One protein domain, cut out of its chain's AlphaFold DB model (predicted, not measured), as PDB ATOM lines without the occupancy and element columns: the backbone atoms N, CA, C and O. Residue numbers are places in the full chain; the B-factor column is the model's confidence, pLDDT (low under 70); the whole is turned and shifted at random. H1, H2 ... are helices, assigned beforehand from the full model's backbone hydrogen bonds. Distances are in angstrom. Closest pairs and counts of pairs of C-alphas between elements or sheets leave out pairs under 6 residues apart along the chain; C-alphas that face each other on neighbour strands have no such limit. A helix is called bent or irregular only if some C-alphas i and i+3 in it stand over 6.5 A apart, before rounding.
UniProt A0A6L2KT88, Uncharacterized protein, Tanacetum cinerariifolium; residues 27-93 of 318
ATOM      1  N   ASP A  27     267.777 134.483 311.971       78.38
ATOM      2  CA  ASP A  27     267.773 134.279 310.519       78.38
ATOM      3  C   ASP A  27     266.657 135.145 309.904       78.38
ATOM      4  O   ASP A  27     265.530 135.177 310.413       78.38
ATOM      5  N   GLU A  28     266.961 135.877 308.829       76.94
ATOM      6  CA  GLU A  28     265.984 136.711 308.124       76.94
ATOM      7  C   GLU A  28     264.748 135.896 307.743       76.94
ATOM      8  O   GLU A  28     263.623 136.381 307.883       76.94
ATOM      9  N   LYS A  29     264.939 134.625 307.363       81.81
ATOM     10  CA  LYS A  29     263.845 133.705 307.048       81.81
ATOM     11  C   LYS A  29     262.935 133.452 308.253       81.81
ATOM     12  O   LYS A  29     261.718 133.577 308.127       81.81
ATOM     13  N   ALA A  30     263.515 133.177 309.422       75.25
ATOM     14  CA  ALA A  30     262.762 132.983 310.660       75.25
ATOM     15  C   ALA A  30     261.996 134.258 311.056       75.25
ATOM     16  O   ALA A  30     260.856 134.189 311.508       75.25
ATOM     17  N   ARG A  31     262.575 135.441 310.807       78.31
ATOM     18  CA  ARG A  31     261.909 136.729 311.053       78.31
ATOM     19  C   ARG A  31     260.685 136.942 310.157       78.31
ATOM     20  O   ARG A  31     259.697 137.508 310.622       78.31
ATOM     21  N   PHE A  32     260.741 136.543 308.886       74.31
ATOM     22  CA  PHE A  32     259.588 136.631 307.982       74.31
ATOM     23  C   PHE A  32     258.477 135.653 308.368       74.31
ATOM     24  O   PHE A  32     257.310 136.038 308.364       74.31
ATOM     25  N   GLU A  33     258.832 134.427 308.745       83.69
ATOM     26  CA  GLU A  33     257.870 133.402 309.160       83.69
ATOM     27  C   GLU A  33     257.144 133.797 310.454       83.69
ATOM     28  O   GLU A  33     255.915 133.756 310.508       83.69
ATOM     29  N   LEU A  34     257.885 134.322 311.433       83.12
ATOM     30  CA  LEU A  34     257.344 134.827 312.698       83.12
ATOM     31  C   LEU A  34     256.424 136.042 312.488       83.12
ATOM     32  O   LEU A  34     255.349 136.122 313.075       83.12
ATOM     33  N   LYS A  35     256.777 136.956 311.569       84.56
ATOM     34  CA  LYS A  35     255.891 138.066 311.170       84.56
ATOM     35  C   LYS A  35     254.621 137.588 310.467       84.56
ATOM     36  O   LYS A  35     253.562 138.171 310.675       84.56
ATOM     37  N   GLY A  36     254.724 136.569 309.615       90.06
ATOM     38  CA  GLY A  36     253.580 136.011 308.897       90.06
ATOM     39  C   GLY A  36     252.592 135.324 309.836       90.06
ATOM     40  O   GLY A  36     251.392 135.575 309.742       90.06
ATOM     41  N   GLN A  37     253.097 134.512 310.767       89.56
ATOM     42  CA  GLN A  37     252.282 133.860 311.796       89.56
ATOM     43  C   GLN A  37     251.612 134.886 312.711       89.56
ATOM     44  O   GLN A  37     250.402 134.819 312.891       89.56
ATOM     45  N   PHE A  38     252.356 135.895 313.171       88.88
ATOM     46  CA  PHE A  38     251.811 136.972 313.997       88.88
ATOM     47  C   PHE A  38     250.640 137.705 313.334       88.88
ATOM     48  O   PHE A  38     249.572 137.853 313.917       88.88
ATOM     49  N   LEU A  39     250.831 138.161 312.092       89.69
ATOM     50  CA  LEU A  39     249.788 138.891 311.369       89.69
ATOM     51  C   LEU A  39     248.575 138.010 311.067       89.69
ATOM     52  O   LEU A  39     247.454 138.510 311.030       89.69
ATOM     53  N   LYS A  40     248.796 136.711 310.848       92.56
ATOM     54  CA  LYS A  40     247.711 135.749 310.681       92.56
ATOM     55  C   LYS A  40     246.908 135.609 311.975       92.56
ATOM     56  O   LYS A  40     245.694 135.718 311.929       92.56
ATOM     57  N   GLU A  41     247.578 135.446 313.109       92.06
ATOM     58  CA  GLU A  41     246.927 135.276 314.410       92.06
ATOM     59  C   GLU A  41     246.199 136.546 314.867       92.06
ATOM     60  O   GLU A  41     245.072 136.465 315.346       92.06
ATOM     61  N   LEU A  42     246.763 137.732 314.614       90.62
ATOM     62  CA  LEU A  42     246.049 138.997 314.820       90.62
ATOM     63  C   LEU A  42     244.789 139.113 313.958       90.62
ATOM     64  O   LEU A  42     243.781 139.646 314.412       90.62
ATOM     65  N   ARG A  43     244.850 138.652 312.705       90.31
ATOM     66  CA  ARG A  43     243.715 138.708 311.781       90.31
ATOM     67  C   ARG A  43     242.622 137.715 312.167       90.31
ATOM     68  O   ARG A  43     241.448 138.062 312.090       90.31
ATOM     69  N   ASP A  44     243.009 136.504 312.551       92.88
ATOM     70  CA  ASP A  44     242.084 135.437 312.940       92.88
ATOM     71  C   ASP A  44     241.373 135.775 314.267       92.88
ATOM     72  O   ASP A  44     240.236 135.357 314.471       92.88
ATOM     73  N   ASN A  45     241.998 136.596 315.120       92.31
ATOM     74  CA  ASN A  45     241.446 137.072 316.391       92.31
ATOM     75  C   ASN A  45     240.953 138.528 316.345       92.31
ATOM     76  O   ASN A  45     240.875 139.180 317.386       92.31
ATOM     77  N   ALA A  46     240.684 139.078 315.162       94.44
ATOM     78  CA  ALA A  46     240.385 140.495 315.031       94.44
ATOM     79  C   ALA A  46     239.119 140.908 315.801       94.44
ATOM     80  O   ALA A  46     238.065 140.296 315.649       94.44
ATOM     81  N   PHE A  47     239.204 141.993 316.573       95.19
ATOM     82  CA  PHE A  47     238.069 142.522 317.330       95.19
ATOM     83  C   PHE A  47     237.124 143.264 316.398       95.19
ATOM     84  O   PHE A  47     237.486 144.305 315.838       95.19
ATOM     85  N   SER A  48     235.921 142.741 316.199       93.88
ATOM     86  CA  SER A  48     234.919 143.388 315.356       93.88
ATOM     87  C   SER A  48     234.139 144.466 316.113       93.88
ATOM     88  O   SER A  48     233.464 145.290 315.491       93.88
ATOM     89  N   GLY A  49     234.236 144.484 317.446       94.38
ATOM     90  CA  GLY A  49     233.492 145.403 318.301       94.38
ATOM     91  C   GLY A  49     231.984 145.172 318.224       94.38
ATOM     92  O   GLY A  49     231.205 146.102 318.429       94.38
ATOM     93  N   THR A  50     231.554 143.960 317.861       93.12
ATOM     94  CA  THR A  50     230.132 143.612 317.821       93.12
ATOM     95  C   THR A  50     229.596 143.351 319.228       93.12
ATOM     96  O   THR A  50     230.329 142.969 320.140       93.12
ATOM     97  N   ASN A  51     228.294 143.583 319.424       91.19
ATOM     98  CA  ASN A  51     227.647 143.346 320.713       91.19
ATOM     99  C   ASN A  51     227.819 141.877 321.122       91.19
ATOM    100  O   ASN A  51     227.283 140.990 320.458       91.19
ATOM    101  N   GLY A  52     228.530 141.648 322.225       92.81
ATOM    102  CA  GLY A  52     228.824 140.315 322.754       92.81
ATOM    103  C   GLY A  52     230.296 139.913 322.674       92.81
ATOM    104  O   GLY A  52     230.659 138.921 323.296       92.81
ATOM    105  N   GLU A  53     231.144 140.670 321.975       93.62
ATOM    106  CA  GLU A  53     232.595 140.478 322.059       93.62
ATOM    107  C   GLU A  53     233.157 141.100 323.343       93.62
ATOM    108  O   GLU A  53     232.850 142.246 323.684       93.62
ATOM    109  N   ASP A  54     234.004 140.348 324.049       94.88
ATOM    110  CA  ASP A  54     234.683 140.815 325.254       94.88
ATOM    111  C   ASP A  54     235.999 141.518 324.886       94.88
ATOM    112  O   ASP A  54     236.964 140.915 324.408       94.88
ATOM    113  N   ALA A  55     236.040 142.832 325.110       93.69
ATOM    114  CA  ALA A  55     237.232 143.635 324.866       93.69
ATOM    115  C   ALA A  55     238.419 143.204 325.746       93.69
ATOM    116  O   ALA A  55     239.566 143.311 325.311       93.69
ATOM    117  N   VAL A  56     238.159 142.711 326.962       93.94
ATOM    118  CA  VAL A  56     239.200 142.230 327.881       93.94
ATOM    119  C   VAL A  56     239.808 140.945 327.337       93.94
ATOM    120  O   VAL A  56     241.030 140.849 327.228       93.94
ATOM    121  N   GLU A  57     238.968 140.005 326.897       94.31
ATOM    122  CA  GLU A  57     239.418 138.769 326.252       94.31
ATOM    123  C   GLU A  57     240.266 139.068 325.007       94.31
ATOM    124  O   GLU A  57     241.335 138.485 324.822       94.31
ATOM    125  N   HIS A  58     239.863 140.047 324.189       94.06
ATOM    126  CA  HIS A  58     240.653 140.444 323.024       94.06
ATOM    127  C   HIS A  58     242.023 141.039 323.398       94.06
ATOM    128  O   HIS A  58     243.031 140.710 322.767       94.06
ATOM    129  N   ILE A  59     242.094 141.892 324.429       92.69
ATOM    130  CA  ILE A  59     243.370 142.440 324.924       92.69
ATOM    131  C   ILE A  59     244.269 141.315 325.444       92.69
ATOM    132  O   ILE A  59     245.468 141.307 325.157       92.69
ATOM    133  N   GLU A  60     243.710 140.342 326.161       94.50
ATOM    134  CA  GLU A  60     244.469 139.180 326.619       94.50
ATOM    135  C   GLU A  60     245.014 138.344 325.462       94.50
ATOM    136  O   GLU A  60     246.176 137.937 325.501       94.50
ATOM    137  N   ILE A  61     244.201 138.079 324.434       93.62
ATOM    138  CA  ILE A  61     244.635 137.342 323.241       93.62
ATOM    139  C   ILE A  61     245.764 138.100 322.539       93.62
ATOM    140  O   ILE A  61     246.779 137.497 322.183       93.62
ATOM    141  N   PHE A  62     245.636 139.422 322.392       92.31
ATOM    142  CA  PHE A  62     246.686 140.258 321.817       92.31
ATOM    143  C   PHE A  62     247.988 140.147 322.620       92.31
ATOM    144  O   PHE A  62     249.031 139.842 322.046       92.31
ATOM    145  N   LEU A  63     247.937 140.319 323.945       92.81
ATOM    146  CA  LEU A  63     249.115 140.234 324.814       92.81
ATOM    147  C   LEU A  63     249.764 138.845 324.777       92.81
ATOM    148  O   LEU A  63     250.976 138.751 324.595       92.81
ATOM    149  N   LYS A  64     248.971 137.766 324.840       93.12
ATOM    150  CA  LYS A  64     249.459 136.379 324.696       93.12
ATOM    151  C   LYS A  64     250.162 136.162 323.353       93.12
ATOM    152  O   LYS A  64     251.185 135.479 323.295       93.12
ATOM    153  N   THR A  65     249.641 136.767 322.286       91.00
ATOM    154  CA  THR A  65     250.233 136.703 320.943       91.00
ATOM    155  C   THR A  65     251.528 137.513 320.857       91.00
ATOM    156  O   THR A  65     252.445 137.114 320.156       91.00
ATOM    157  N   VAL A  66     251.648 138.640 321.562       89.50
ATOM    158  CA  VAL A  66     252.895 139.425 321.604       89.50
ATOM    159  C   VAL A  66     253.974 138.714 322.416       89.50
ATOM    160  O   VAL A  66     255.121 138.639 321.970       89.50
ATOM    161  N   ASP A  67     253.607 138.146 323.562       90.19
ATOM    162  CA  ASP A  67     254.524 137.413 324.437       90.19
ATOM    163  C   ASP A  67     255.096 136.160 323.757       90.19
ATOM    164  O   ASP A  67     256.255 135.801 323.982       90.19
ATOM    165  N   SER A  68     254.323 135.507 322.881       88.62
ATOM    166  CA  SER A  68     254.773 134.311 322.155       88.62
ATOM    167  C   SER A  68     255.869 134.593 321.119       88.62
ATOM    168  O   SER A  68     256.588 133.675 320.722       88.62
ATOM    169  N   LEU A  69     256.043 135.852 320.704       86.38
ATOM    170  CA  LEU A  69     257.016 136.237 319.679       86.38
ATOM    171  C   LEU A  69     258.452 136.344 320.203       86.38
ATOM    172  O   LEU A  69     259.356 136.523 319.386       86.38
ATOM    173  N   ASP A  70     258.657 136.270 321.526       84.12
ATOM    174  CA  ASP A  70     259.954 136.400 322.213       84.12
ATOM    175  C   ASP A  70     260.847 137.480 321.574       84.12
ATOM    176  O   ASP A  70     261.996 137.238 321.198       84.12
ATOM    177  N   ILE A  71     260.288 138.680 321.353       82.69
ATOM    178  CA  ILE A  71     261.019 139.771 320.703       82.69
ATOM    179  C   ILE A  71     261.733 140.583 321.790       82.69
ATOM    180  O   ILE A  71     261.094 141.384 322.480       82.69
ATOM    181  N   PRO A  72     263.061 140.446 321.954       80.50
ATOM    182  CA  PRO A  72     263.774 141.215 322.959       80.50
ATOM    183  C   PRO A  72     263.731 142.708 322.617       80.50
ATOM    184  O   PRO A  72     263.971 143.106 321.474       80.50
ATOM    185  N   ASN A  73     263.515 143.543 323.637       81.50
ATOM    186  CA  ASN A  73     263.555 145.008 323.553       81.50
ATOM    187  C   ASN A  73     262.507 145.642 322.618       81.50
ATOM    188  O   ASN A  73     262.788 146.666 321.989       81.50
ATOM    189  N   VAL A  74     261.310 145.061 322.511       80.69
ATOM    190  CA  VAL A  74     260.184 145.758 321.876       80.69
ATOM    191  C   VAL A  74     259.662 146.836 322.811       80.69
ATOM    192  O   VAL A  74     259.309 146.568 323.956       80.69
ATOM    193  N   ASP A  75     259.600 148.061 322.295       87.00
ATOM    194  CA  ASP A  75     258.779 149.110 322.883       87.00
ATOM    195  C   ASP A  75     257.309 148.697 322.753       87.00
ATOM    196  O   ASP A  75     256.713 148.811 321.679       87.00
ATOM    197  N   LEU A  76     256.753 148.166 323.843       84.25
ATOM    198  CA  LEU A  76     255.365 147.718 323.926       84.25
ATOM    199  C   LEU A  76     254.392 148.826 323.518       84.25
ATOM    200  O   LEU A  76     253.426 148.533 322.825       84.25
ATOM    201  N   ILE A  77     254.667 150.089 323.853       85.69
ATOM    202  CA  ILE A  77     253.777 151.211 323.525       85.69
ATOM    203  C   ILE A  77     253.771 151.451 322.013       85.69
ATOM    204  O   ILE A  77     252.712 151.483 321.379       85.69
ATOM    205  N   GLY A  78     254.957 151.571 321.408       88.38
ATOM    206  CA  GLY A  78     255.095 151.698 319.959       88.38
ATOM    207  C   GLY A  78     254.517 150.496 319.207       88.38
ATOM    208  O   GLY A  78     253.922 150.652 318.139       88.38
ATOM    209  N   PHE A  79     254.640 149.300 319.782       87.56
ATOM    210  CA  PHE A  79     254.073 148.075 319.236       87.56
ATOM    211  C   PHE A  79     252.543 148.081 319.290       87.56
ATOM    212  O   PHE A  79     251.903 147.862 318.262       87.56
ATOM    213  N   PHE A  80     251.950 148.400 320.442       87.94
ATOM    214  CA  PHE A  80     250.503 148.521 320.611       87.94
ATOM    215  C   PHE A  80     249.919 149.513 319.606       87.94
ATOM    216  O   PHE A  80     249.047 149.150 318.822       87.94
ATOM    217  N   ARG A  81     250.464 150.732 319.522       86.12
ATOM    218  CA  ARG A  81     249.978 151.743 318.563       86.12
ATOM    219  C   ARG A  81     250.034 151.266 317.117       86.12
ATOM    220  O   ARG A  81     249.155 151.593 316.325       86.12
ATOM    221  N   LYS A  82     251.069 150.503 316.765       88.94
ATOM    222  CA  LYS A  82     251.287 150.043 315.396       88.94
ATOM    223  C   LYS A  82     250.446 148.826 315.016       88.94
ATOM    224  O   LYS A  82     250.104 148.703 313.844       88.94
ATOM    225  N   TYR A  83     250.161 147.928 315.959       88.19
ATOM    226  CA  TYR A  83     249.604 146.603 315.659       88.19
ATOM    227  C   TYR A  83     248.244 146.320 316.301       88.19
ATOM    228  O   TYR A  83     247.473 145.572 315.709       88.19
ATOM    229  N   TYR A  84     247.918 146.936 317.439       86.50
ATOM    230  CA  TYR A  84     246.624 146.749 318.103       86.50
ATOM    231  C   TYR A  84     245.494 147.490 317.379       86.50
ATOM    232  O   TYR A  84     244.441 146.926 317.116       86.50
ATOM    233  N   LEU A  85     245.715 148.741 316.959       85.12
ATOM    234  CA  LEU A  85     244.687 149.483 316.214       85.12
ATOM    235  C   LEU A  85     244.279 148.771 314.904       85.12
ATOM    236  O   LEU A  85     243.084 148.678 314.636       85.12
ATOM    237  N   PRO A  86     245.217 148.206 314.113       83.44
ATOM    238  CA  PRO A  86     244.860 147.384 312.956       83.44
ATOM    239  C   PRO A  86     244.212 146.028 313.266       83.44
ATOM    240  O   PRO A  86     243.632 145.446 312.352       83.44
ATOM    241  N   SER A  87     244.327 145.489 314.489       83.44
ATOM    242  CA  SER A  87     243.660 144.227 314.851       83.44
ATOM    243  C   SER A  87     242.174 144.411 315.152       83.44
ATOM    244  O   SER A  87     241.441 143.430 315.237       83.44
ATOM    245  N   CYS A  88     241.691 145.649 315.252       88.62
ATOM    246  CA  CYS A  88     240.268 145.942 315.321       88.62
ATOM    247  C   CYS A  88     239.690 146.032 313.895       88.62
ATOM    248  O   CYS A  88     240.049 146.915 313.119       88.62
ATOM    249  N   THR A  89     238.787 145.118 313.532       79.44
ATOM    250  CA  THR A  89     238.124 145.067 312.210       79.44
ATOM    251  C   THR A  89     236.703 145.632 312.218       79.44
ATOM    252  O   THR A  89     236.005 145.589 311.201       79.44
ATOM    253  N   GLY A  90     236.271 146.192 313.348       65.88
ATOM    254  CA  GLY A  90     234.973 146.841 313.473       65.88
ATOM    255  C   GLY A  90     234.789 148.013 312.516       65.88
ATOM    256  O   GLY A  90     235.737 148.727 312.179       65.88
ATOM    257  N   ARG A  91     233.535 148.213 312.077       47.91
ATOM    258  CA  ARG A  91     233.105 149.413 311.344       47.91
ATOM    259  C   ARG A  91     233.691 150.638 312.041       47.91
ATOM    260  O   ARG A  91     233.695 150.674 313.270       47.91
ATOM    261  N   LYS A  92     234.167 151.610 311.245       47.00
ATOM    262  CA  LYS A  92     234.540 152.962 311.694       47.00
ATOM    263  C   LYS A  92     233.721 153.314 312.935       47.00
ATOM    264  O   LYS A  92     232.501 153.159 312.892       47.00
ATOM    265  N   MET A  93     234.372 153.793 313.997       42.84
ATOM    266  CA  MET A  93     233.705 154.622 315.000       42.84
ATOM    267  C   MET A  93     233.078 155.816 314.257       42.84
ATOM    268  O   MET A  93     233.660 156.890 314.161       42.84
TER     269      MET A  93
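Overview. This is residues 27 to 93 of the 318 residues of an uncharacterized protein of Tanacetum cinerariifolium (UniProt A0A6L2KT88). Two helices, H1 and H2, fold back on each other as a loose helical hairpin with nearly parallel lines, and a third, H3, is set slantwise beside the pair, near both. The longest axis follows H1 and the loop after it, from Asp 27 at one end to the turn at Asn 51 at the other. The printed part has 67 residues with three named helices, in the order H1, H2, H3, and no named strand; its class is all helix. It is only just compact, close to loose, with a radius of gyration of the C-alphas of 12.8 A and spans of 42 by 20 by 19 A.

Along the chain. H1, residues 28 to 44, begins with C-alpha 28 at (265.984, 136.711, 308.124) and is 24.4 A long. H2, residues 55 to 67, is 18.4 A long and begins with C-alpha 55 at (237.232, 143.635, 324.866). H3, residues 76 to 87, is 15.2 A long and ends with C-alpha 87 at (243.660, 144.227, 314.851). H3 is irregular, but only just: C-alphas 82 and 85 are 6.7 A apart.

Arrangement. H1 and H2 form a helical hairpin and run opposite ways at a shallow tilt of 10 degrees. They touch through residues 38 to 42 of H1 and 62 to 65 of H2 alone; the closest C-alphas, of Phe 38 and Thr 65, are 7.1 A apart. H3 is close to H1 but not clearly touching, with the closest C-alphas, of Leu 42 and Ser 87, 5.7 A apart, at a steep tilt of 54 degrees. H3 is also close to H2 but not clearly touching, with the closest C-alphas, of Phe 62 and Tyr 84, 7.5 A apart, at a steep tilt of 58 degrees. Every O i to N i+4 pair is within hydrogen-bond range in H1 and H2; in H3 6 of 8 are.

Size, cuts and confidence. The C-alphas farthest apart, of Asp 27 and Asn 51, are 42.4 A apart. The printed part has no cut, and both links are short. Mean pLDDT of the printed part is 85.9; residues 90 to 93 are under 70.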